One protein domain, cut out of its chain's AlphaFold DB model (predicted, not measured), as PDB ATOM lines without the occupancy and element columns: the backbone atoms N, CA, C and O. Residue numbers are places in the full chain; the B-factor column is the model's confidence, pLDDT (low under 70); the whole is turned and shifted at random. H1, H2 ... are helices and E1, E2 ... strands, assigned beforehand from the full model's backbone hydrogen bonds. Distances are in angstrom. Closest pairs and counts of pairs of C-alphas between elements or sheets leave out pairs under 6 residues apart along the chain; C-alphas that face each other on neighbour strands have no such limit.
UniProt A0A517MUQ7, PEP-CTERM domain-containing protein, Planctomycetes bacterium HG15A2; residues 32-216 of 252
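This is residues 32 to 216 of the 252 residues of the protein "PEP-CTERM domain-containing protein" of Planctomycetes bacterium HG15A2 (UniProt A0A517MUQ7). This is a long rod made of strands: a strongly twisted sheet of nine strands, with the long strands E8 and E9 side by side in it, folds back on itself where these two bend sharply, at residues 137 and 163. A small sheet, E5 with E11, lies next to E7, and E11 runs on into E12, which is back in the large sheet beside E4. H2 packs on the sheet near E9, while H1 only grazes it. The printed part has 185 residues with twelve named strands and two named helices, E1 to E8, H1, E9, E10, H2, E11 and E12 along the chain, and its class is mostly strand, with every neighbour pair in both sheets antiparallel. It is compact, with a radius of gyration of the C-alphas of 17.2 A, and spans 60 by 30 by 26 A.

In the large sheet, E8, residues 124 to 141, measures 34.7 A from first to last C-alpha and bends by 134 degrees at residue 137. E9, residues 159 to 175, measures 25.5 A and bends by 152 degrees at residue 163; its C-alpha 159 is at (-48.274, 37.382, 30.619). E7, residues 106 to 115, measures 26.8 A, and E6 is residues 98 to 102. E2, residues 42 to 47, and E3, residues 56 to 61, measure 16.9 A and 16.5 A. E4, residues 68 to 75, measures 19.2 A, and E10 is residues 186 to 188. E12, residues 209 to 215, measures 19.3 A and ends with C-alpha 215 at (-38.152, 32.428, 18.586). The small sheet holds E5, residues 83 to 85, and E11, residues 204 to 206. E1, residues 32 to 34, begins with C-alpha 32 at (-39.841, 28.842, 27.912). H1 is residues 144 to 148 and H2 residues 189 to 195.

The large sheet is branched at E9. E8 lies on one side of E9, and E3, E4 and E10 lie on the other side, beside residues 165 to 170, 159 to 162 and 172 to 175. Between E8 and E9, N 131 and O 171 are 2.8 A apart, within hydrogen-bond range. E6, E7 and E8 form a meander, each strand the antiparallel neighbour of the one before; N 109 and O 130 of the hairpin E7 and E8 are 2.9 A apart, and N 108 and O 101 of the hairpin E6 and E7 are 2.8 A apart. E3 and E9 are antiparallel neighbours with N 58 and O 168 within hydrogen-bond range at 2.8 A, and the hairpin E2 and E3 has N 44 and O 59 within hydrogen-bond range at 2.9 A. E4 has N 73 and O 160 of E9 at 2.8 A, and N 72 and O 212 of E12 at 2.8 A. The hairpin E9 and E10 has N 174 and O 187 at 2.8 A. E5 and E11 have N 85 and O 204 at 2.8 A. The closest C-alphas of E5 and E7 are those of Ser 85 and Thr 113, 5.3 A apart. E1 pairs with no named strand; its closest C-alphas to E12 are Gly 32 and Tyr 212, 4.5 A. H2 is on the sheet, and the closest C-alphas of E9 and H2 are Glu 173 and Gly 189, 4.6 A. H1 only grazes the sheet with residues 146 to 147. Every O i to N i+4 pair is within hydrogen-bond range in H1 and H2.

The two C-alphas farthest apart are those of Ser 120 and Ala 216, 60.6 A. The printed part has no cut. The link E5 to E6, residues 86 to 97, is long. The mean pLDDT of the printed part is 93.4, and no printed residue is under 70.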
ATOM      1  N   GLY A  32     -39.730  28.420  26.506       91.88
ATOM      2  CA  GLY A  32     -39.841  28.842  27.912       91.88
ATOM      3  C   GLY A  32     -40.677  27.895  28.794       91.88
ATOM      4  O   GLY A  32     -41.236  26.919  28.294       91.88
ATOM      5  N   PRO A  33     -40.756  28.141  30.119       94.50
ATOM      6  CA  PRO A  33     -40.201  29.287  30.843       94.50
ATOM      7  C   PRO A  33     -38.691  29.188  31.145       94.50
ATOM      8  O   PRO A  33     -38.194  28.141  31.552       94.50
ATOM      9  N   THR A  34     -37.957  30.304  31.054       94.50
ATOM     10  CA  THR A  34     -36.537  30.412  31.467       94.50
ATOM     11  C   THR A  34     -36.321  31.484  32.543       94.50
ATOM     12  O   THR A  34     -37.093  32.429  32.655       94.50
ATOM     13  N   TYR A  35     -35.251  31.375  33.346       92.69
ATOM     14  CA  TYR A  35     -34.913  32.391  34.365       92.69
ATOM     15  C   TYR A  35     -34.287  33.663  33.794       92.69
ATOM     16  O   TYR A  35     -34.344  34.724  34.411       92.69
ATOM     17  N   SER A  36     -33.629  33.550  32.646       92.06
ATOM     18  CA  SER A  36     -32.962  34.669  31.991       92.06
ATOM     19  C   SER A  36     -33.607  34.909  30.636       92.06
ATOM     20  O   SER A  36     -33.862  33.930  29.922       92.06
ATOM     21  N   PRO A  37     -33.855  36.178  30.268       90.69
ATOM     22  CA  PRO A  37     -34.374  36.479  28.950       90.69
ATOM     23  C   PRO A  37     -33.302  36.144  27.899       90.69
ATOM     24  O   PRO A  37     -32.103  36.342  28.152       90.69
ATOM     25  N   PRO A  38     -33.697  35.657  26.712       90.12
ATOM     26  CA  PRO A  38     -32.805  35.626  25.560       90.12
ATOM     27  C   PRO A  38     -32.213  37.022  25.305       90.12
ATOM     28  O   PRO A  38     -32.901  38.026  25.459       90.12
ATOM     29  N   GLY A  39     -30.929  37.095  24.944       82.50
ATOM     30  CA  GLY A  39     -30.265  38.378  24.655       82.50
ATOM     31  C   GLY A  39     -29.674  39.124  25.848       82.50
ATOM     32  O   GLY A  39     -29.133  40.210  25.669       82.50
ATOM     33  N   ALA A  40     -29.677  38.495  27.026       78.69
ATOM     34  CA  ALA A  40     -29.218  39.062  28.291       78.69
ATOM     35  C   ALA A  40     -30.117  40.193  28.822       78.69
ATOM     36  O   ALA A  40     -30.939  40.776  28.125       78.69
ATOM     37  N   GLY A  41     -29.980  40.449  30.117       84.06
ATOM     38  CA  GLY A  41     -30.702  41.478  30.848       84.06
ATOM     39  C   GLY A  41     -30.216  41.489  32.292       84.06
ATOM     40  O   GLY A  41     -29.841  40.445  32.837       84.06
ATOM     41  N   ALA A  42     -30.168  42.665  32.905       90.94
ATOM     42  CA  ALA A  42     -29.843  42.790  34.317       90.94
ATOM     43  C   ALA A  42     -31.136  42.733  35.131       90.94
ATOM     44  O   ALA A  42     -32.064  43.496  34.877       90.94
ATOM     45  N   ILE A  43     -31.181  41.845  36.125       93.69
ATOM     46  CA  ILE A  43     -32.297  41.739  37.065       93.69
ATOM     47  C   ILE A  43     -31.787  42.151  38.442       93.69
ATOM     48  O   ILE A  43     -30.896  41.511  39.003       93.69
ATOM     49  N   VAL A  44     -32.358  43.217  38.995       95.00
ATOM     50  CA  VAL A  44     -32.015  43.716  40.331       95.00
ATOM     51  C   VAL A  44     -33.253  43.660  41.216       95.00
ATOM     52  O   VAL A  44     -34.258  44.304  40.928       95.00
ATOM     53  N   GLY A  45     -33.182  42.886  42.299       93.69
ATOM     54  CA  GLY A  45     -34.245  42.800  43.300       93.69
ATOM     55  C   GLY A  45     -34.057  43.801  44.443       93.69
ATOM     56  O   GLY A  45     -32.935  44.054  44.879       93.69
ATOM     57  N   SER A  46     -35.161  44.327  44.965       93.69
ATOM     58  CA  SER A  46     -35.226  45.226  46.126       93.69
ATOM     59  C   SER A  46     -36.497  44.971  46.950       93.69
ATOM     60  O   SER A  46     -37.425  44.317  46.469       93.69
ATOM     61  N   GLY A  47     -36.546  45.478  48.187       89.75
ATOM     62  CA  GLY A  47     -37.666  45.280  49.119       89.75
ATOM     63  C   GLY A  47     -37.371  44.253  50.217       89.75
ATOM     64  O   GLY A  47     -36.259  43.733  50.312       89.75
ATOM     65  N   THR A  48     -38.362  43.991  51.068       80.94
ATOM     66  CA  THR A  48     -38.239  43.148  52.276       80.94
ATOM     67  C   THR A  48     -38.729  41.711  52.073       80.94
ATOM     68  O   THR A  48     -38.418  40.842  52.883       80.94
ATOM     69  N   GLY A  49     -39.425  41.432  50.966       89.56
ATOM     70  CA  GLY A  49     -39.946  40.112  50.601       89.56
ATOM     71  C   GLY A  49     -41.380  40.208  50.086       89.56
ATOM     72  O   GLY A  49     -42.056  41.204  50.312       89.56
ATOM     73  N   ASN A  50     -41.853  39.182  49.380       92.00
ATOM     74  CA  ASN A  50     -43.150  39.245  48.694       92.00
ATOM     75  C   ASN A  50     -44.333  39.279  49.677       92.00
ATOM     76  O   ASN A  50     -45.397  39.753  49.322       92.00
ATOM     77  N   THR A  51     -44.156  38.786  50.902       91.44
ATOM     78  CA  THR A  51     -45.200  38.631  51.931       91.44
ATOM     79  C   THR A  51     -45.222  39.762  52.967       91.44
ATOM     80  O   THR A  51     -45.974  39.680  53.936       91.44
ATOM     81  N   PHE A  52     -44.395  40.796  52.791       93.31
ATOM     82  CA  PHE A  52     -44.300  41.960  53.678       93.31
ATOM     83  C   PHE A  52     -44.871  43.211  53.007       93.31
ATOM     84  O   PHE A  52     -44.964  43.282  51.778       93.31
ATOM     85  N   ALA A  53     -45.211  44.224  53.806       92.44
ATOM     86  CA  ALA A  53     -45.655  45.518  53.300       92.44
ATOM     87  C   ALA A  53     -44.726  46.075  52.199       92.44
ATOM     88  O   ALA A  53     -43.514  46.201  52.377       92.44
ATOM     89  N   GLY A  54     -45.317  46.429  51.052       90.62
ATOM     90  CA  GLY A  54     -44.606  46.937  49.872       90.62
ATOM     91  C   GLY A  54     -44.075  45.860  48.915       90.62
ATOM     92  O   GLY A  54     -43.691  46.195  47.793       90.62
ATOM     93  N   GLY A  55     -44.096  44.586  49.309       94.88
ATOM     94  CA  GLY A  55     -43.712  43.458  48.465       94.88
ATOM     95  C   GLY A  55     -42.231  43.450  48.073       94.88
ATOM     96  O   GLY A  55     -41.366  44.069  48.706       94.88
ATOM     97  N   ARG A  56     -41.927  42.738  46.987       96.00
ATOM     98  CA  ARG A  56     -40.587  42.687  46.389       96.00
ATOM     99  C   ARG A  56     -40.628  43.188  44.963       96.00
ATOM    100  O   ARG A  56     -41.368  42.657  44.139       96.00
ATOM    101  N   THR A  57     -39.780  44.160  44.660       97.31
ATOM    102  CA  THR A  57     -39.684  44.737  43.320       97.31
ATOM    103  C   THR A  57     -38.435  44.234  42.624       97.31
ATOM    104  O   THR A  57     -37.330  44.340  43.162       97.31
ATOM    105  N   PHE A  58     -38.609  43.734  41.408       97.00
ATOM    106  CA  PHE A  58     -37.531  43.463  40.474       97.00
ATOM    107  C   PHE A  58     -37.526  44.537  39.395       97.00
ATOM    108  O   PHE A  58     -38.562  44.847  38.810       97.00
ATOM    109  N   THR A  59     -36.348  45.087  39.140       97.38
ATOM    110  CA  THR A  59     -36.084  45.996  38.028       97.38
ATOM    111  C   THR A  59     -35.309  45.234  36.970       97.38
ATOM    112  O   THR A  59     -34.266  44.649  37.277       97.38
ATOM    113  N   ILE A  60     -35.831  45.239  35.747       96.69
ATOM    114  CA  ILE A  60     -35.257  44.557  34.595       96.69
ATOM    115  C   ILE A  60     -34.813  45.627  33.603       96.69
ATOM    116  O   ILE A  60     -35.626  46.449  33.174       96.69
ATOM    117  N   THR A  61     -33.531  45.614  33.244       96.38
ATOM    118  CA  THR A  61     -32.966  46.560  32.275       96.38
ATOM    119  C   THR A  61     -32.090  45.891  31.230       96.38
ATOM    120  O   THR A  61     -31.479  44.845  31.472       96.38
ATOM    121  N   GLY A  62     -31.989  46.538  30.068       94.12
ATOM    122  CA  GLY A  62     -31.041  46.162  29.019       94.12
ATOM    123  C   GLY A  62     -31.406  44.875  28.283       94.12
ATOM    124  O   GLY A  62     -30.511  44.198  27.787       94.12
ATOM    125  N   THR A  63     -32.692  44.533  28.234       92.88
ATOM    126  CA  THR A  63     -33.194  43.373  27.492       92.88
ATOM    127  C   THR A  63     -33.019  43.584  25.983       92.88
ATOM    128  O   THR A  63     -33.571  44.538  25.429       92.88
ATOM    129  N   ASP A  64     -32.291  42.696  25.300       93.44
ATOM    130  CA  ASP A  64     -32.171  42.725  23.834       93.44
ATOM    131  C   ASP A  64     -33.388  42.066  23.165       93.44
ATOM    132  O   ASP A  64     -33.417  40.863  22.900       93.44
ATOM    133  N   LEU A  65     -34.395  42.884  22.855       93.19
ATOM    134  CA  LEU A  65     -35.619  42.447  22.172       93.19
ATOM    135  C   LEU A  65     -35.383  41.977  20.725       93.19
ATOM    136  O   LEU A  65     -36.305  41.455  20.109       93.19
ATOM    137  N   GLY A  66     -34.176  42.136  20.169       93.50
ATOM    138  CA  GLY A  66     -33.834  41.655  18.829       93.50
ATOM    139  C   GLY A  66     -33.619  40.140  18.730       93.50
ATOM    140  O   GLY A  66     -33.566  39.617  17.619       93.50
ATOM    141  N   GLN A  67     -33.495  39.429  19.857       92.12
ATOM    142  CA  GLN A  67     -33.259  37.974  19.872       92.12
ATOM    143  C   GLN A  67     -34.536  37.133  19.750       92.12
ATOM    144  O   GLN A  67     -34.469  35.932  19.491       92.12
ATOM    145  N   THR A  68     -35.697  37.746  19.953       94.06
ATOM    146  CA  THR A  68     -37.004  37.079  19.981       94.06
ATOM    147  C   THR A  68     -37.985  37.854  19.119       94.06
ATOM    148  O   THR A  68     -37.898  39.078  19.055       94.06
ATOM    149  N   ALA A  69     -38.956  37.183  18.499       93.62
ATOM    150  CA  ALA A  69     -40.062  37.894  17.853       93.62
ATOM    151  C   ALA A  69     -40.958  38.568  18.903       93.62
ATOM    152  O   ALA A  69     -41.373  39.716  18.737       93.62
ATOM    153  N   ASN A  70     -41.191  37.868  20.016       95.38
ATOM    154  CA  ASN A  70     -41.894  38.374  21.183       95.38
ATOM    155  C   ASN A  70     -41.274  37.814  22.467       95.38
ATOM    156  O   ASN A  70     -40.895  36.644  22.520       95.38
ATOM    157  N   LEU A  71     -41.210  38.646  23.508       96.00
ATOM    158  CA  LEU A  71     -40.736  38.272  24.837       96.00
ATOM    159  C   LEU A  71     -41.807  38.591  25.873       96.00
ATOM    160  O   LEU A  71     -42.380  39.684  25.884       96.00
ATOM    161  N   TYR A  72     -42.030  37.647  26.775       97.19
ATOM    162  CA  TYR A  72     -43.062  37.718  27.790       97.19
ATOM    163  C   TYR A  72     -42.512  37.331  29.161       97.19
ATOM    164  O   TYR A  72     -41.609  36.505  29.259       97.19
ATOM    165  N   LEU A  73     -43.084  37.889  30.224       97.38
ATOM    166  CA  LEU A  73     -42.808  37.519  31.611       97.38
ATOM    167  C   LEU A  73     -44.107  37.122  32.319       97.38
ATOM    168  O   LEU A  73     -45.114  37.815  32.206       97.38
ATOM    169  N   GLY A  74     -44.075  36.052  33.104       96.75
ATOM    170  CA  GLY A  74     -45.199  35.656  33.952       96.75
ATOM    171  C   GLY A  74     -44.780  34.721  35.072       96.75
ATOM    172  O   GLY A  74     -43.586  34.510  35.299       96.75
ATOM    173  N   ILE A  75     -45.766  34.144  35.762       95.62
ATOM    174  CA  ILE A  75     -45.511  33.061  36.715       95.62
ATOM    175  C   ILE A  75     -44.933  31.859  35.972       95.62
ATOM    176  O   ILE A  75     -45.371  31.506  34.875       95.62
ATOM    177  N   LYS A  76     -43.910  31.257  36.569       93.81
ATOM    178  CA  LYS A  76     -43.253  30.048  36.082       93.81
ATOM    179  C   LYS A  76     -43.931  28.838  36.707       93.81
ATOM    180  O   LYS A  76     -44.213  28.833  37.902       93.81
ATOM    181  N   ASN A  77     -44.208  27.822  35.898       90.19
ATOM    182  CA  ASN A  77     -44.996  26.670  36.331       90.19
ATOM    183  C   ASN A  77     -44.359  25.312  35.990       90.19
ATOM    184  O   ASN A  77     -45.037  24.288  35.965       90.19
ATOM    185  N   ASP A  78     -43.052  25.259  35.747       87.81
ATOM    186  CA  ASP A  78     -42.335  24.047  35.330       87.81
ATOM    187  C   ASP A  78     -41.779  23.208  36.504       87.81
ATOM    188  O   ASP A  78     -41.959  21.991  36.517       87.81
ATOM    189  N   LEU A  79     -41.107  23.829  37.481       87.81
ATOM    190  CA  LEU A  79     -40.286  23.146  38.496       87.81
ATOM    191  C   LEU A  79     -40.843  23.240  39.918       87.81
ATOM    192  O   LEU A  79     -40.743  22.274  40.673       87.81
ATOM    193  N   TYR A  80     -41.392  24.393  40.296       91.19
ATOM    194  CA  TYR A  80     -41.810  24.676  41.667       91.19
ATOM    195  C   TYR A  80     -43.269  25.119  41.718       91.19
ATOM    196  O   TYR A  80     -43.764  25.778  40.807       91.19
ATOM    197  N   LEU A  81     -43.945  24.764  42.812       94.12
ATOM    198  CA  LEU A  81     -45.270  25.294  43.116       94.12
ATOM    199  C   LEU A  81     -45.148  26.786  43.427       94.12
ATOM    200  O   LEU A  81     -44.267  27.184  44.194       94.12
ATOM    201  N   THR A  82     -46.038  27.597  42.861       94.06
ATOM    202  CA  THR A  82     -46.171  29.009  43.236       94.06
ATOM    203  C   THR A  82     -47.383  29.160  44.145       94.06
ATOM    204  O   THR A  82     -48.498  28.825  43.755       94.06
ATOM    205  N   GLY A  83     -47.169  29.628  45.372       95.75
ATOM    206  CA  GLY A  83     -48.192  29.608  46.412       95.75
ATOM    207  C   GLY A  83     -47.769  30.257  47.725       95.75
ATOM    208  O   GLY A  83     -46.632  30.725  47.888       95.75
ATOM    209  N   PHE A  84     -48.700  30.265  48.672       96.50
ATOM    210  CA  PHE A  84     -48.477  30.760  50.023       96.50
ATOM    211  C   PHE A  84     -49.225  29.911  51.049       96.50
ATOM    212  O   PHE A  84     -50.430  29.713  50.936       96.50
ATOM    213  N   SER A  85     -48.485  29.444  52.048       96.25
ATOM    214  CA  SER A  85     -48.957  28.612  53.143       96.25
ATOM    215  C   SER A  85     -48.666  29.290  54.484       96.25
ATOM    216  O   SER A  85     -47.576  29.817  54.724       96.25
ATOM    217  N   MET A  86     -49.658  29.263  55.362       95.12
ATOM    218  CA  MET A  86     -49.637  29.716  56.751       95.12
ATOM    219  C   MET A  86     -50.010  28.576  57.716       95.12
ATOM    220  O   MET A  86     -50.282  28.830  58.887       95.12
ATOM    221  N   ASP A  87     -50.013  27.325  57.241       91.12
ATOM    222  CA  ASP A  87     -50.381  26.139  58.025       91.12
ATOM    223  C   ASP A  87     -49.161  25.416  58.637       91.12
ATOM    224  O   ASP A  87     -49.280  24.351  59.242       91.12
ATOM    225  N   GLY A  88     -47.973  26.024  58.523       84.75
ATOM    226  CA  GLY A  88     -46.710  25.476  59.021       84.75
ATOM    227  C   GLY A  88     -46.100  24.401  58.119       84.75
ATOM    228  O   GLY A  88     -44.993  23.931  58.395       84.75
ATOM    229  N   GLY A  89     -46.793  24.023  57.046       89.06
ATOM    230  CA  GLY A  89     -46.362  23.086  56.026       89.06
ATOM    231  C   GLY A  89     -45.695  23.745  54.818       89.06
ATOM    232  O   GLY A  89     -45.304  24.914  54.807       89.06
ATOM    233  N   GLY A  90     -45.504  22.926  53.784       91.31
ATOM    234  CA  GLY A  90     -45.120  23.386  52.454       91.31
ATOM    235  C   GLY A  90     -46.354  23.556  51.572       91.31
ATOM    236  O   GLY A  90     -47.381  22.946  51.827       91.31
ATOM    237  N   ILE A  91     -46.212  24.329  50.497       94.88
ATOM    238  CA  ILE A  91     -47.307  24.635  49.567       94.88
ATOM    239  C   ILE A  91     -47.883  23.357  48.948       94.88
ATOM    240  O   ILE A  91     -47.148  22.540  48.385       94.88
ATOM    241  N   SER A  92     -49.202  23.215  49.001       93.94
ATOM    242  CA  SER A  92     -49.966  22.098  48.461       93.94
ATOM    243  C   SER A  92     -51.437  22.478  48.216       93.94
ATOM    244  O   SER A  92     -51.979  23.407  48.803       93.94
ATOM    245  N   GLY A  93     -52.124  21.753  47.326       93.50
ATOM    246  CA  GLY A  93     -53.579  21.879  47.172       93.50
ATOM    247  C   GLY A  93     -54.070  23.308  46.886       93.50
ATOM    248  O   GLY A  93     -53.786  23.854  45.819       93.50
ATOM    249  N   SER A  94     -54.848  23.874  47.816       95.44
ATOM    250  CA  SER A  94     -55.455  25.210  47.704       95.44
ATOM    251  C   SER A  94     -54.471  26.361  47.913       95.44
ATOM    252  O   SER A  94     -54.772  27.485  47.532       95.44
ATOM    253  N   GLU A  95     -53.293  26.091  48.477       96.31
ATOM    254  CA  GLU A  95     -52.260  27.101  48.756       96.31
ATOM    255  C   GLU A  95     -51.548  27.554  47.471       96.31
ATOM    256  O   GLU A  95     -50.809  28.539  47.468       96.31
ATOM    257  N   ILE A  96     -51.750  26.810  46.377       96.38
ATOM    258  CA  ILE A  96     -51.233  27.108  45.043       96.38
ATOM    259  C   ILE A  96     -52.035  28.263  44.451       96.38
ATOM    260  O   ILE A  96     -53.258  28.185  44.330       96.38
ATOM    261  N   PHE A  97     -51.331  29.299  44.004       96.19
ATOM    262  CA  PHE A  97     -51.944  30.440  43.347       96.19
ATOM    263  C   PHE A  97     -52.510  30.060  41.972       96.19
ATOM    264  O   PHE A  97     -51.833  29.471  41.123       96.19
ATOM    265  N   ARG A  98     -53.769  30.437  41.757       95.31
ATOM    266  CA  ARG A  98     -54.545  30.246  40.533       95.31
ATOM    267  C   ARG A  98     -54.863  31.588  39.913       95.31
ATOM    268  O   ARG A  98     -55.078  32.564  40.623       95.31
ATOM    269  N   PHE A  99     -54.863  31.644  38.589       96.81
ATOM    270  CA  PHE A  99     -55.143  32.878  37.875       96.81
ATOM    271  C   PHE A  99     -56.575  33.336  38.172       96.81
ATOM    272  O   PHE A  99     -57.508  32.539  38.084       96.81
ATOM    273  N   ASP A 100     -56.741  34.616  38.494       97.12
ATOM    274  CA  ASP A 100     -58.041  35.213  38.797       97.12
ATOM    275  C   ASP A 100     -58.406  36.291  37.773       97.12
ATOM    276  O   ASP A 100     -59.414  36.190  37.069       97.12
ATOM    277  N   SER A 101     -57.578  37.331  37.669       97.06
ATOM    278  CA  SER A 101     -57.911  38.508  36.871       97.06
ATOM    279  C   SER A 101     -56.687  39.330  36.466       97.06
ATOM    280  O   SER A 101     -55.573  39.139  36.957       97.06
ATOM    281  N   VAL A 102     -56.902  40.274  35.548       97.62
ATOM    282  CA  VAL A 102     -55.912  41.282  35.152       97.62
ATOM    283  C   VAL A 102     -56.498  42.685  35.259       97.62
ATOM    284  O   VAL A 102     -57.701  42.900  35.091       97.62
ATOM    285  N   THR A 103     -55.628  43.657  35.500       96.38
ATOM    286  CA  THR A 103     -55.898  45.084  35.288       96.38
ATOM    287  C   THR A 103     -55.025  45.589  34.135       96.38
ATOM    288  O   THR A 103     -54.426  44.799  33.411       96.38
ATOM    289  N   LEU A 104     -54.922  46.909  33.945       94.62
ATOM    290  CA  LEU A 104     -54.022  47.479  32.937       94.62
ATOM    291  C   LEU A 104     -52.550  47.097  33.177       94.62
ATOM    292  O   LEU A 104     -51.789  46.940  32.226       94.62
ATOM    293  N   ASN A 105     -52.146  46.990  34.442       97.25
ATOM    294  CA  ASN A 105     -50.752  46.808  34.830       97.25
ATOM    295  C   ASN A 105     -50.561  45.793  35.958       97.25
ATOM    296  O   ASN A 105     -49.470  45.726  36.516       97.25
ATOM    297  N   SER A 106     -51.581  45.007  36.300       98.12
ATOM    298  CA  SER A 106     -51.446  43.950  37.295       98.12
ATOM    299  C   SER A 106     -52.037  42.631  36.828       98.12
ATOM    300  O   SER A 106     -53.071  42.610  36.164       98.12
ATOM    301  N   ILE A 107     -51.400  41.535  37.233       98.38
ATOM    302  CA  ILE A 107     -51.947  40.180  37.146       98.38
ATOM    303  C   ILE A 107     -52.212  39.706  38.572       98.38
ATOM    304  O   ILE A 107     -51.346  39.836  39.443       98.38
ATOM    305  N   ILE A 108     -53.418  39.205  38.809       98.31
ATOM    306  CA  ILE A 108     -53.902  38.804  40.123       98.31
ATOM    307  C   ILE A 108     -54.131  37.298  40.113       98.31
ATOM    308  O   ILE A 108     -54.804  36.757  39.234       98.31
ATOM    309  N   TYR A 109     -53.583  36.646  41.132       98.12
ATOM    310  CA  TYR A 109     -53.788  35.238  41.415       98.12
ATOM    311  C   TYR A 109     -54.356  35.078  42.818       98.12
ATOM    312  O   TYR A 109     -54.025  35.855  43.717       98.12
ATOM    313  N   THR A 110     -55.178  34.059  43.021       98.06
ATOM    314  CA  THR A 110     -55.821  33.754  44.300       98.06
ATOM    315  C   THR A 110     -55.546  32.317  44.719       98.06
ATOM    316  O   THR A 110     -55.223  31.457  43.904       98.06
ATOM    317  N   GLY A 111     -55.624  32.065  46.015       97.50
ATOM    318  CA  GLY A 111     -55.519  30.741  46.618       97.50
ATOM    319  C   GLY A 111     -56.077  30.796  48.032       97.50
ATOM    320  O   GLY A 111     -56.565  31.838  48.461       97.50
ATOM    321  N   ASP A 112     -55.936  29.728  48.798       97.56
ATOM    322  CA  ASP A 112     -56.373  29.668  50.190       97.56
ATOM    323  C   ASP A 112     -55.342  28.936  51.039       97.56
ATOM    324  O   ASP A 112     -54.828  27.888  50.646       97.56
ATOM    325  N   THR A 113     -55.112  29.436  52.249       96.94
ATOM    326  CA  THR A 113     -54.295  28.753  53.254       96.94
ATOM    327  C   THR A 113     -55.042  28.625  54.567       96.94
ATOM    328  O   THR A 113     -55.818  29.503  54.946       96.94
ATOM    329  N   LEU A 114     -54.779  27.551  55.304       95.44
ATOM    330  CA  LEU A 114     -55.240  27.422  56.679       95.44
ATOM    331  C   LEU A 114     -54.339  28.249  57.606       95.44
ATOM    332  O   LEU A 114     -53.121  28.228  57.459       95.44
ATOM    333  N   MET A 115     -54.934  28.975  58.547       94.50
ATOM    334  CA  MET A 115     -54.252  29.506  59.725       94.50
ATOM    335  C   MET A 115     -54.757  28.757  60.948       94.50
ATOM    336  O   MET A 115     -55.971  28.675  61.160       94.50
ATOM    337  N   GLN A 116     -53.824  28.234  61.739       92.75
ATOM    338  CA  GLN A 116     -54.130  27.526  62.975       92.75
ATOM    339  C   GLN A 116     -53.902  28.432  64.176       92.75
ATOM    340  O   GLN A 116     -52.870  29.102  64.285       92.75
ATOM    341  N   PHE A 117     -54.872  28.443  65.081       91.31
ATOM    342  CA  PHE A 117     -54.846  29.282  66.275       91.31
ATOM    343  C   PHE A 117     -54.800  28.430  67.538       91.31
ATOM    344  O   PHE A 117     -54.966  27.210  67.504       91.31
ATOM    345  N   SER A 118     -54.490  29.071  68.663       84.56
ATOM    346  CA  SER A 118     -54.558  28.422  69.972       84.56
ATOM    347  C   SER A 118     -56.020  28.221  70.386       84.56
ATOM    348  O   SER A 118     -56.913  28.854  69.828       84.56
ATOM    349  N   ASP A 119     -56.266  27.361  71.381       75.25
ATOM    350  CA  ASP A 119     -57.598  26.865  71.786       75.25
ATOM    351  C   ASP A 119     -58.679  27.942  72.055       75.25
ATOM    352  O   ASP A 119     -59.854  27.609  72.221       75.25
ATOM    353  N   SER A 120     -58.312  29.225  72.139       82.81
ATOM    354  CA  SER A 120     -59.250  30.341  72.280       82.81
ATOM    355  C   SER A 120     -59.893  30.812  70.972       82.81
ATOM    356  O   SER A 120     -60.960  31.417  71.045       82.81
ATOM    357  N   GLU A 121     -59.295  30.549  69.807       88.94
ATOM    358  CA  GLU A 121     -59.797  31.013  68.504       88.94
ATOM    359  C   GLU A 121     -59.938  29.846  67.512       88.94
ATOM    360  O   GLU A 121     -59.145  28.906  67.542       88.94
ATOM    361  N   PRO A 122     -60.949  29.862  66.625       91.38
ATOM    362  CA  PRO A 122     -61.104  28.814  65.628       91.38
ATOM    363  C   PRO A 122     -60.059  28.945  64.513       91.38
ATOM    364  O   PRO A 122     -59.753  30.051  64.064       91.38
ATOM    365  N   ASP A 123     -59.604  27.804  63.992       94.00
ATOM    366  CA  ASP A 123     -58.866  27.740  62.730       94.00
ATOM    367  C   ASP A 123     -59.622  28.476  61.614       94.00
ATOM    368  O   ASP A 123     -60.856  28.437  61.528       94.00
ATOM    369  N   PHE A 124     -58.877  29.139  60.733       95.44
ATOM    370  CA  PHE A 124     -59.453  29.964  59.676       95.44
ATOM    371  C   PHE A 124     -58.793  29.677  58.331       95.44
ATOM    372  O   PHE A 124     -57.592  29.876  58.160       95.44
ATOM    373  N   THR A 125     -59.590  29.247  57.350       97.12
ATOM    374  CA  THR A 125     -59.170  29.229  55.946       97.12
ATOM    375  C   THR A 125     -59.172  30.661  55.425       97.12
ATOM    376  O   THR A 125     -60.230  31.259  55.239       97.12
ATOM    377  N   SER A 126     -57.982  31.210  55.215       97.44
ATOM    378  CA  SER A 126     -57.777  32.558  54.713       97.44
ATOM    379  C   SER A 126     -57.572  32.554  53.204       97.44
ATOM    380  O   SER A 126     -56.546  32.040  52.749       97.44
ATOM    381  N   PRO A 127     -58.439  33.247  52.445       98.38
ATOM    382  CA  PRO A 127     -58.140  33.611  51.072       98.38
ATOM    383  C   PRO A 127     -56.837  34.396  50.990       98.38
ATOM    384  O   PRO A 127     -56.584  35.319  51.774       98.38
ATOM    385  N   THR A 128     -56.009  34.017  50.031       98.25
ATOM    386  CA  THR A 128     -54.713  34.613  49.727       98.25
ATOM    387  C   THR A 128     -54.725  35.182  48.321       98.25
ATOM    388  O   THR A 128     -55.472  34.736  47.447       98.25
ATOM    389  N   ARG A 129     -53.886  36.188  48.101       98.19
ATOM    390  CA  ARG A 129     -53.761  36.859  46.815       98.19
ATOM    391  C   ARG A 129     -52.305  37.157  46.515       98.19
ATOM    392  O   ARG A 129     -51.636  37.784  47.328       98.19
ATOM    393  N   LEU A 130     -51.847  36.778  45.327       98.19
ATOM    394  CA  LEU A 130     -50.606  37.266  44.739       98.19
ATOM    395  C   LEU A 130     -50.946  38.315  43.683       98.19
ATOM    396  O   LEU A 130     -51.650  38.032  42.717       98.19
ATOM    397  N   THR A 131     -50.403  39.515  43.846       98.38
ATOM    398  CA  THR A 131     -50.492  40.581  42.848       98.38
ATOM    399  C   THR A 131     -49.117  40.817  42.240       98.38
ATOM    400  O   THR A 131     -48.177  41.192  42.943       98.38
ATOM    401  N   MET A 132     -49.005  40.624  40.927       98.25
ATOM    402  CA  MET A 132     -47.863  41.068  40.128       98.25
ATOM    403  C   MET A 132     -48.195  42.435  39.541       98.25
ATOM    404  O   MET A 132     -49.100  42.517  38.720       98.25
ATOM    405  N   THR A 133     -47.499  43.498  39.938       98.44
ATOM    406  CA  THR A 133     -47.730  44.859  39.421       98.44
ATOM    407  C   THR A 133     -46.558  45.327  38.579       98.44
ATOM    408  O   THR A 133     -45.433  45.406  39.066       98.44
ATOM    409  N   PHE A 134     -46.838  45.679  37.334       98.44
ATOM    410  CA  PHE A 134     -45.865  46.093  36.339       98.44
ATOM    411  C   PHE A 134     -45.795  47.617  36.211       98.44
ATOM    412  O   PHE A 134     -46.791  48.335  36.361       98.44
ATOM    413  N   GLY A 135     -44.602  48.108  35.896       98.19
ATOM    414  CA  GLY A 135     -44.353  49.481  35.470       98.19
ATOM    415  C   GLY A 135     -43.300  49.521  34.365       98.19
ATOM    416  O   GLY A 135     -42.477  48.620  34.270       98.19
ATOM    417  N   GLY A 136     -43.302  50.563  33.536       97.12
ATOM    418  CA  GLY A 136     -42.372  50.691  32.406       97.12
ATOM    419  C   GLY A 136     -42.994  50.288  31.070       97.12
ATOM    420  O   GLY A 136     -44.196  50.466  30.872       97.12
ATOM    421  N   ALA A 137     -42.164  49.816  30.137       95.56
ATOM    422  CA  ALA A 137     -42.571  49.553  28.757       95.56
ATOM    423  C   ALA A 137     -43.071  48.113  28.567       95.56
ATOM    424  O   ALA A 137     -42.300  47.151  28.624       95.56
ATOM    425  N   GLY A 138     -44.370  47.976  28.314       96.69
ATOM    426  CA  GLY A 138     -44.996  46.701  27.996       96.69
ATOM    427  C   GLY A 138     -46.506  46.720  28.181       96.69
ATOM    428  O   GLY A 138     -47.106  47.752  28.497       96.69
ATOM    429  N   THR A 139     -47.122  45.562  27.966       96.62
ATOM    430  CA  THR A 139     -48.574  45.373  28.057       96.62
ATOM    431  C   THR A 139     -48.915  43.987  28.592       96.62
ATOM    432  O   THR A 139     -48.185  43.028  28.358       96.62
ATOM    433  N   ILE A 140     -50.032  43.857  29.312       97.06
ATOM    434  CA  ILE A 140     -50.539  42.543  29.725       97.06
ATOM    435  C   ILE A 140     -51.294  41.905  28.560       97.06
ATOM    436  O   ILE A 140     -52.151  42.540  27.947       97.06
ATOM    437  N   ILE A 141     -50.990  40.638  28.301       95.25
ATOM    438  CA  ILE A 141     -51.664  39.784  27.332       95.25
ATOM    439  C   ILE A 141     -52.350  38.636  28.068       95.25
ATOM    440  O   ILE A 141     -51.751  37.984  28.922       95.25
ATOM    441  N   GLN A 142     -53.608  38.392  27.714       93.50
ATOM    442  CA  GLN A 142     -54.419  37.293  28.217       93.50
ATOM    443  C   GLN A 142     -55.255  36.743  27.055       93.50
ATOM    444  O   GLN A 142     -56.131  37.445  26.547       93.50
ATOM    445  N   ASP A 143     -54.989  35.506  26.640       85.12
ATOM    446  CA  ASP A 143     -55.705  34.826  25.559       85.12
ATOM    447  C   ASP A 143     -55.779  33.300  25.777       85.12
ATOM    448  O   ASP A 143     -55.509  32.785  26.868       85.12
ATOM    449  N   GLY A 144     -56.209  32.561  24.749       81.69
ATOM    450  CA  GLY A 144     -56.289  31.101  24.812       81.69
ATOM    451  C   GLY A 144     -54.923  30.425  24.976       81.69
ATOM    452  O   GLY A 144     -54.838  29.392  25.645       81.69
ATOM    453  N   THR A 145     -53.857  31.013  24.432       84.56
ATOM    454  CA  THR A 145     -52.491  30.483  24.526       84.56
ATOM    455  C   THR A 145     -51.952  30.623  25.944       84.56
ATOM    456  O   THR A 145     -51.447  29.647  26.499       84.56
ATOM    457  N   THR A 146     -52.098  31.789  26.582       85.94
ATOM    458  CA  THR A 146     -51.625  31.983  27.968       85.94
ATOM    459  C   THR A 146     -52.374  31.104  28.967       85.94
ATOM    460  O   THR A 146     -51.781  30.610  29.927       85.94
ATOM    461  N   ALA A 147     -53.664  30.855  28.731       83.75
ATOM    462  CA  ALA A 147     -54.448  29.921  29.533       83.75
ATOM    463  C   ALA A 147     -53.972  28.465  29.370       83.75
ATOM    464  O   ALA A 147     -53.946  27.721  30.351       83.75
ATOM    465  N   ALA A 148     -53.562  28.067  28.160       87.38
ATOM    466  CA  ALA A 148     -53.065  26.722  27.870       87.38
ATOM    467  C   ALA A 148     -51.705  26.411  28.518       87.38
ATOM    468  O   ALA A 148     -51.347  25.240  28.636       87.38
ATOM    469  N   LEU A 149     -50.964  27.434  28.960       89.38
ATOM    470  CA  LEU A 149     -49.717  27.239  29.697       89.38
ATOM    471  C   LEU A 149     -49.955  26.710  31.116       89.38
ATOM    472  O   LEU A 149     -49.071  26.051  31.645       89.38
ATOM    473  N   SER A 150     -51.114  26.972  31.730       88.88
ATOM    474  CA  SER A 150     -51.445  26.598  33.115       88.88
ATOM    475  C   SER A 150     -51.356  25.091  33.386       88.88
ATOM    476  O   SER A 150     -51.740  24.268  32.555       88.88
ATOM    477  N   ASN A 151     -50.889  24.708  34.578       88.44
ATOM    478  CA  ASN A 151     -50.768  23.303  34.972       88.44
ATOM    479  C   ASN A 151     -50.978  23.092  36.487       88.44
ATOM    480  O   ASN A 151     -51.513  23.943  37.196       88.44
ATOM    481  N   THR A 152     -50.609  21.918  37.008       87.69
ATOM    482  CA  THR A 152     -50.787  21.595  38.433       87.69
ATOM    483  C   THR A 152     -49.907  22.421  39.366       87.69
ATOM    484  O   THR A 152     -50.249  22.527  40.540       87.69
ATOM    485  N   ASN A 153     -48.804  22.987  38.871       82.81
ATOM    486  CA  ASN A 153     -47.851  23.742  39.677       82.81
ATOM    487  C   ASN A 153     -48.249  25.205  39.859       82.81
ATOM    488  O   ASN A 153     -47.970  25.789  40.907       82.81
ATOM    489  N   ALA A 154     -48.865  25.783  38.829       83.81
ATOM    490  CA  ALA A 154     -49.434  27.122  38.825       83.81
ATOM    491  C   ALA A 154     -50.242  27.343  37.542       83.81
ATOM    492  O   ALA A 154     -49.951  26.764  36.484       83.81
ATOM    493  N   ASP A 155     -51.209  28.248  37.634       91.06
ATOM    494  CA  ASP A 155     -51.892  28.774  36.461       91.06
ATOM    495  C   ASP A 155     -51.131  30.002  35.964       91.06
ATOM    496  O   ASP A 155     -50.831  30.889  36.755       91.06
ATOM    497  N   VAL A 156     -50.808  30.059  34.669       93.75
ATOM    498  CA  VAL A 156     -50.152  31.234  34.072       93.75
ATOM    499  C   VAL A 156     -51.209  32.288  33.777       93.75
ATOM    500  O   VAL A 156     -51.158  33.380  34.325       93.75
ATOM    501  N   GLY A 157     -52.207  31.948  32.956       94.31
ATOM    502  CA  GLY A 157     -53.395  32.765  32.692       94.31
ATOM    503  C   GLY A 157     -53.141  34.036  31.880       94.31
ATOM    504  O   GLY A 157     -53.801  34.238  30.864       94.31
ATOM    505  N   ALA A 158     -52.166  34.857  32.263       96.56
ATOM    506  CA  ALA A 158     -51.752  36.074  31.579       96.56
ATOM    507  C   ALA A 158     -50.230  36.271  31.651       96.56
ATOM    508  O   ALA A 158     -49.553  35.756  32.541       96.56
ATOM    509  N   LEU A 159     -49.695  37.057  30.718       97.25
ATOM    510  CA  LEU A 159     -48.274  37.382  30.619       97.25
ATOM    511  C   LEU A 159     -48.070  38.882  30.383       97.25
ATOM    512  O   LEU A 159     -48.881  39.538  29.738       97.25
ATOM    513  N   TRP A 160     -46.952  39.428  30.848       97.69
ATOM    514  CA  TRP A 160     -46.488  40.769  30.497       97.69
ATOM    515  C   TRP A 160     -45.609  40.709  29.249       97.69
ATOM    516  O   TRP A 160     -44.511  40.157  29.300       97.69
ATOM    517  N   ARG A 161     -46.060  41.289  28.136       97.12
ATOM    518  CA  ARG A 161     -45.248  41.481  26.932       97.12
ATOM    519  C   ARG A 161     -44.227  42.583  27.174       97.12
ATOM    520  O   ARG A 161     -44.591  43.725  27.449       97.12
ATOM    521  N   VAL A 162     -42.952  42.237  27.046       96.94
ATOM    522  CA  VAL A 162     -41.825  43.135  27.290       96.94
ATOM    523  C   VAL A 162     -41.571  43.989  26.049       96.94
ATOM    524  O   VAL A 162     -41.289  43.461  24.977       96.94
ATOM    525  N   GLU A 163     -41.639  45.314  26.200       96.62
ATOM    526  CA  GLU A 163     -41.379  46.283  25.116       96.62
ATOM    527  C   GLU A 163     -40.184  47.207  25.423       96.62
ATOM    528  O   GLU A 163     -39.829  48.075  24.627       96.62
ATOM    529  N   GLY A 164     -39.535  47.006  26.571       96.12
ATOM    530  CA  GLY A 164     -38.332  47.715  26.994       96.12
ATOM    531  C   GLY A 164     -38.012  47.438  28.460       96.12
ATOM    532  O   GLY A 164     -38.399  46.403  29.001       96.12
ATOM    533  N   ASP A 165     -37.318  48.375  29.104       97.06
ATOM    534  CA  ASP A 165     -37.040  48.315  30.540       97.06
ATOM    535  C   ASP A 165     -38.341  48.414  31.351       97.06
ATOM    536  O   ASP A 165     -39.240  49.213  31.049       97.06
ATOM    537  N   PHE A 166     -38.436  47.610  32.407       97.81
ATOM    538  CA  PHE A 166     -39.642  47.526  33.222       97.81
ATOM    539  C   PHE A 166     -39.337  47.119  34.667       97.81
ATOM    540  O   PHE A 166     -38.241  46.666  35.011       97.81
ATOM    541  N   THR A 167     -40.328  47.289  35.532       98.06
ATOM    542  CA  THR A 167     -40.328  46.776  36.900       98.06
ATOM    543  C   THR A 167     -41.510  45.846  37.109       98.06
ATOM    544  O   THR A 167     -42.560  46.007  36.487       98.06
ATOM    545  N   VAL A 168     -41.348  44.884  38.010       98.25
ATOM    546  CA  VAL A 168     -42.436  44.044  38.507       98.25
ATOM    547  C   VAL A 168     -42.353  43.954  40.026       98.25
ATOM    548  O   VAL A 168     -41.306  43.628  40.585       98.25
ATOM    549  N   ASN A 169     -43.449  44.280  40.703       98.25
ATOM    550  CA  ASN A 169     -43.614  44.111  42.139       98.25
ATOM    551  C   ASN A 169     -44.482  42.884  42.419       98.25
ATOM    552  O   ASN A 169     -45.554  42.746  41.838       98.25
ATOM    553  N   PHE A 170     -44.016  42.025  43.318       97.94
ATOM    554  CA  PHE A 170     -44.752  40.874  43.819       97.94
ATOM    555  C   PHE A 170     -45.203  41.161  45.246       97.94
ATOM    556  O   PHE A 170     -44.359  41.343  46.131       97.94
ATOM    557  N   LEU A 171     -46.514  41.154  45.466       98.00
ATOM    558  CA  LEU A 171     -47.120  41.296  46.785       98.00
ATOM    559  C   LEU A 171     -48.071  40.127  47.046       98.00
ATOM    560  O   LEU A 171     -48.993  39.890  46.268       98.00
ATOM    561  N   ILE A 172     -47.831  39.416  48.142       98.19
ATOM    562  CA  ILE A 172     -48.672  38.351  48.671       98.19
ATOM    563  C   ILE A 172     -49.407  38.873  49.896       98.19
ATOM    564  O   ILE A 172     -48.796  39.302  50.879       98.19
ATOM    565  N   GLU A 173     -50.722  38.755  49.845       98.31
ATOM    566  CA  GLU A 173     -51.626  39.141  50.912       98.31
ATOM    567  C   GLU A 173     -52.498  37.962  51.331       98.31
ATOM    568  O   GLU A 173     -52.719  37.014  50.574       98.31
ATOM    569  N   ALA A 174     -53.027  38.054  52.541       98.12
ATOM    570  CA  ALA A 174     -53.989  37.129  53.105       98.12
ATOM    571  C   ALA A 174     -55.128  37.907  53.772       98.12
ATOM    572  O   ALA A 174     -54.957  39.055  54.189       98.12
ATOM    573  N   THR A 175     -56.303  37.297  53.836       98.25
ATOM    574  CA  THR A 175     -57.483  37.920  54.430       98.25
ATOM    575  C   THR A 175     -57.437  37.807  55.950       98.25
ATOM    576  O   THR A 175     -57.209  36.741  56.517       98.25
ATOM    577  N   VAL A 176     -57.712  38.914  56.629       97.38
ATOM    578  CA  VAL A 176     -57.756  38.975  58.090       97.38
ATOM    579  C   VAL A 176     -58.957  38.168  58.624       97.38
ATOM    580  O   VAL A 176     -60.083  38.399  58.164       97.38
ATOM    581  N   PRO A 177     -58.762  37.269  59.612       96.38
ATOM    582  CA  PRO A 177     -59.831  36.439  60.169       96.38
ATOM    583  C   PRO A 177     -60.922  37.266  60.870       96.38
ATOM    584  O   PRO A 177     -60.663  38.383  61.327       96.38
ATOM    585  N   PRO A 178     -62.149  36.723  61.013       95.75
ATOM    586  CA  PRO A 178     -63.319  37.477  61.471       95.75
ATOM    587  C   PRO A 178     -63.240  37.950  62.929       95.75
ATOM    588  O   PRO A 178     -63.955  38.875  63.307       95.75
ATOM    589  N   PHE A 179     -62.391  37.326  63.745       92.88
ATOM    590  CA  PHE A 179     -62.188  37.668  65.154       92.88
ATOM    591  C   PHE A 179     -61.088  38.719  65.376       92.88
ATOM    592  O   PHE A 179     -60.962  39.256  66.476       92.88
ATOM    593  N   ALA A 180     -60.300  39.056  64.349       93.31
ATOM    594  CA  ALA A 180     -59.245  40.055  64.457       93.31
ATOM    595  C   ALA A 180     -59.734  41.463  64.078       93.31
ATOM    596  O   ALA A 180     -60.686  41.659  63.319       93.31
ATOM    597  N   SER A 181     -59.032  42.486  64.572       92.00
ATOM    598  CA  SER A 181     -59.195  43.847  64.057       92.00
ATOM    599  C   SER A 181     -58.895  43.869  62.559       92.00
ATOM    600  O   SER A 181     -57.908  43.260  62.152       92.00
ATOM    601  N   ASN A 182     -59.680  44.623  61.780       93.81
ATOM    602  CA  ASN A 182     -59.560  44.724  60.317       93.81
ATOM    603  C   ASN A 182     -60.061  43.485  59.536       93.81
ATOM    604  O   ASN A 182     -59.694  43.303  58.378       93.81
ATOM    605  N   ALA A 183     -60.907  42.653  60.161       96.56
ATOM    606  CA  ALA A 183     -61.533  41.470  59.565       96.56
ATOM    607  C   ALA A 183     -62.047  41.683  58.129       96.56
ATOM    608  O   ALA A 183     -62.719  42.674  57.831       96.56
ATOM    609  N   GLY A 184     -61.772  40.708  57.259       96.00
ATOM    610  CA  GLY A 184     -62.218  40.694  55.863       96.00
ATOM    611  C   GLY A 184     -61.370  41.525  54.896       96.00
ATOM    612  O   GLY A 184     -61.577  41.423  53.690       96.00
ATOM    613  N   ASN A 185     -60.407  42.309  55.385       97.31
ATOM    614  CA  ASN A 185     -59.458  43.019  54.530       97.31
ATOM    615  C   ASN A 185     -58.233  42.156  54.213       97.31
ATOM    616  O   ASN A 185     -57.897  41.243  54.964       97.31
ATOM    617  N   TYR A 186     -57.562  42.469  53.105       97.38
ATOM    618  CA  TYR A 186     -56.266  41.889  52.761       97.38
ATOM    619  C   TYR A 186     -55.138  42.633  53.482       97.38
ATOM    620  O   TYR A 186     -55.117  43.866  53.509       97.38
ATOM    621  N   GLU A 187     -54.202  41.876  54.044       97.19
ATOM    622  CA  GLU A 187     -52.962  42.371  54.647       97.19
ATOM    623  C   GLU A 187     -51.767  41.546  54.143       97.19
ATOM    624  O   GLU A 187     -51.956  40.382  53.777       97.19
ATOM    625  N   PRO A 188     -50.536  42.097  54.125       96.81
ATOM    626  CA  PRO A 188     -49.354  41.333  53.733       96.81
ATOM    627  C   PRO A 188     -49.226  40.053  54.562       96.81
ATOM    628  O   PRO A 188     -49.290  40.096  55.792       96.81
ATOM    629  N   GLY A 189     -49.064  38.912  53.890       94.12
ATOM    630  CA  GLY A 189     -49.267  37.598  54.508       94.12
ATOM    631  C   GLY A 189     -48.411  37.342  55.754       94.12
ATOM    632  O   GLY A 189     -48.929  36.890  56.770       94.12
ATOM    633  N   ASN A 190     -47.119  37.683  55.719       92.81
ATOM    634  CA  ASN A 190     -46.240  37.503  56.879       92.81
ATOM    635  C   ASN A 190     -46.497  38.545  57.971       92.81
ATOM    636  O   ASN A 190     -46.349  38.222  59.145       92.81
ATOM    637  N   ASP A 191     -46.879  39.774  57.616       91.88
ATOM    638  CA  ASP A 191     -47.239  40.789  58.614       91.88
ATOM    639  C   ASP A 191     -48.502  40.364  59.373       91.88
ATOM    640  O   ASP A 191     -48.543  40.457  60.601       91.88
ATOM    641  N   LEU A 192     -49.495  39.825  58.656       93.75
ATOM    642  CA  LEU A 192     -50.696  39.235  59.241       93.75
ATOM    643  C   LEU A 192     -50.341  38.046  60.139       93.75
ATOM    644  O   LEU A 192     -50.705  38.045  61.313       93.75
ATOM    645  N   PHE A 193     -49.600  37.070  59.611       91.94
ATOM    646  CA  PHE A 193     -49.226  35.857  60.340       91.94
ATOM    647  C   PHE A 193     -48.451  36.161  61.629       91.94
ATOM    648  O   PHE A 193     -48.775  35.616  62.674       91.94
ATOM    649  N   ASN A 194     -47.480  37.079  61.579       90.69
ATOM    650  CA  ASN A 194     -46.672  37.462  62.744       90.69
ATOM    651  C   ASN A 194     -47.452  38.277  63.782       90.69
ATOM    652  O   ASN A 194     -47.091  38.297  64.959       90.69
ATOM    653  N   ARG A 195     -48.470  39.023  63.344       91.75
ATOM    654  CA  ARG A 195     -49.329  39.822  64.226       91.75
ATOM    655  C   ARG A 195     -50.347  38.955  64.956       91.75
ATOM    656  O   ARG A 195     -50.768  39.312  66.057       91.75
ATOM    657  N   LEU A 196     -50.796  37.883  64.316       89.94
ATOM    658  CA  LEU A 196     -51.753  36.947  64.874       89.94
ATOM    659  C   LEU A 196     -51.035  35.919  65.758       89.94
ATOM    660  O   LEU A 196     -49.970  35.423  65.412       89.94
ATOM    661  N   ASP A 197     -51.634  35.588  66.901       84.12
ATOM    662  CA  ASP A 197     -51.127  34.567  67.828       84.12
ATOM    663  C   ASP A 197     -51.437  33.157  67.290       84.12
ATOM    664  O   ASP A 197     -52.285  32.428  67.810       84.12
ATOM    665  N   THR A 198     -50.826  32.821  66.153       87.50
ATOM    666  CA  THR A 198     -50.952  31.502  65.526       87.50
ATOM    667  C   THR A 198     -50.120  30.476  66.296       87.50
ATOM    668  O   THR A 198     -49.093  30.793  66.896       87.50
ATOM    669  N   THR A 199     -50.551  29.214  66.304       85.12
ATOM    670  CA  THR A 199     -49.831  28.127  67.006       85.12
ATOM    671  C   THR A 199     -48.576  27.660  66.273       85.12
ATOM    672  O   THR A 199     -47.782  26.887  66.813       85.12
ATOM    673  N   LEU A 200     -48.393  28.131  65.043       83.75
ATOM    674  CA  LEU A 200     -47.349  27.729  64.121       83.75
ATOM    675  C   LEU A 200     -46.277  28.812  64.038       83.75
ATOM    676  O   LEU A 200     -46.546  29.998  64.189       83.75
ATOM    677  N   ASN A 201     -45.036  28.407  63.782       77.75
ATOM    678  CA  ASN A 201     -43.886  29.313  63.797       77.75
ATOM    679  C   ASN A 201     -43.243  29.528  62.419       77.75
ATOM    680  O   ASN A 201     -42.145  30.085  62.340       77.75
ATOM    681  N   SER A 202     -43.891  29.088  61.341       86.38
ATOM    682  CA  SER A 202     -43.373  29.255  59.986       86.38
ATOM    683  C   SER A 202     -44.479  29.390  58.952       86.38
ATOM    684  O   SER A 202     -45.511  28.733  59.040       86.38
ATOM    685  N   THR A 203     -44.199  30.189  57.929       90.19
ATOM    686  CA  THR A 203     -44.962  30.243  56.683       90.19
ATOM    687  C   THR A 203     -44.163  29.583  55.559       90.19
ATOM    688  O   THR A 203     -42.927  29.570  55.575       90.19
ATOM    689  N   GLY A 204     -44.864  29.041  54.568       90.62
ATOM    690  CA  GLY A 204     -44.295  28.583  53.305       90.62
ATOM    691  C   GLY A 204     -44.584  29.600  52.209       90.62
ATOM    692  O   GLY A 204     -45.734  29.947  51.967       90.62
ATOM    693  N   THR A 205     -43.565  30.089  51.506       92.88
ATOM    694  CA  THR A 205     -43.767  30.966  50.346       92.88
ATOM    695  C   THR A 205     -42.860  30.557  49.200       92.88
ATOM    696  O   THR A 205     -41.673  30.292  49.389       92.88
ATOM    697  N   SER A 206     -43.434  30.502  48.004       92.69
ATOM    698  CA  SER A 206     -42.718  30.265  46.761       92.69
ATOM    699  C   SER A 206     -43.407  31.080  45.686       92.69
ATOM    700  O   SER A 206     -44.600  30.921  45.439       92.69
ATOM    701  N   VAL A 207     -42.656  31.986  45.077       92.56
ATOM    702  CA  VAL A 207     -43.082  32.698  43.878       92.56
ATOM    703  C   VAL A 207     -41.962  32.542  42.883       92.56
ATOM    704  O   VAL A 207     -40.868  33.066  43.109       92.56
ATOM    705  N   ASP A 208     -42.247  31.821  41.808       92.69
ATOM    706  CA  ASP A 208     -41.327  31.682  40.695       92.69
ATOM    707  C   ASP A 208     -41.882  32.403  39.464       92.69
ATOM    708  O   ASP A 208     -43.080  32.362  39.172       92.69
ATOM    709  N   PHE A 209     -41.007  33.092  38.743       94.50
ATOM    710  CA  PHE A 209     -41.351  33.806  37.521       94.50
ATOM    711  C   PHE A 209     -40.333  33.497  36.436       94.50
ATOM    712  O   PHE A 209     -39.172  33.180  36.702       94.50
ATOM    713  N   GLY A 210     -40.779  33.570  35.191       95.56
ATOM    714  CA  GLY A 210     -39.972  33.165  34.055       95.56
ATOM    715  C   GLY A 210     -40.333  33.910  32.789       95.56
ATOM    716  O   GLY A 210     -41.370  34.576  32.700       95.56
ATOM    717  N   TYR A 211     -39.440  33.772  31.819       96.62
ATOM    718  CA  TYR A 211     -39.591  34.316  30.485       96.62
ATOM    719  C   TYR A 211     -40.137  33.260  29.535       96.62
ATOM    720  O   TYR A 211     -39.584  32.165  29.437       96.62
ATOM    721  N   TYR A 212     -41.189  33.629  28.819       96.56
ATOM    722  CA  TYR A 212     -41.744  32.888  27.692       96.56
ATOM    723  C   TYR A 212     -41.442  33.687  26.433       96.56
ATOM    724  O   TYR A 212     -41.443  34.923  26.480       96.56
ATOM    725  N   TYR A 213     -41.155  33.034  25.317       95.62
ATOM    726  CA  TYR A 213     -40.811  33.766  24.104       95.62
ATOM    727  C   TYR A 213     -41.221  33.031  22.840       95.62
ATOM    728  O   TYR A 213     -41.470  31.828  22.839       95.62
ATOM    729  N   GLU A 214     -41.307  33.821  21.777       94.81
ATOM    730  CA  GLU A 214     -41.377  33.350  20.404       94.81
ATOM    731  C   GLU A 214     -39.984  33.487  19.794       94.81
ATOM    732  O   GLU A 214     -39.398  34.585  19.791       94.81
ATOM    733  N   THR A 215     -39.434  32.388  19.284       91.94
ATOM    734  CA  THR A 215     -38.152  32.428  18.586       91.94
ATOM    735  C   THR A 215     -38.211  33.413  17.419       91.94
ATOM    736  O   THR A 215     -39.190  33.498  16.676       91.94
ATOM    737  N   ALA A 216     -37.162  34.226  17.258       87.44
ATOM    738  CA  ALA A 216     -37.078  35.094  16.093       87.44
ATOM    739  C   ALA A 216     -37.080  34.218  14.834       87.44
ATOM    740  O   ALA A 216     -36.305  33.263  14.744       87.44
TER     741      ALA A 216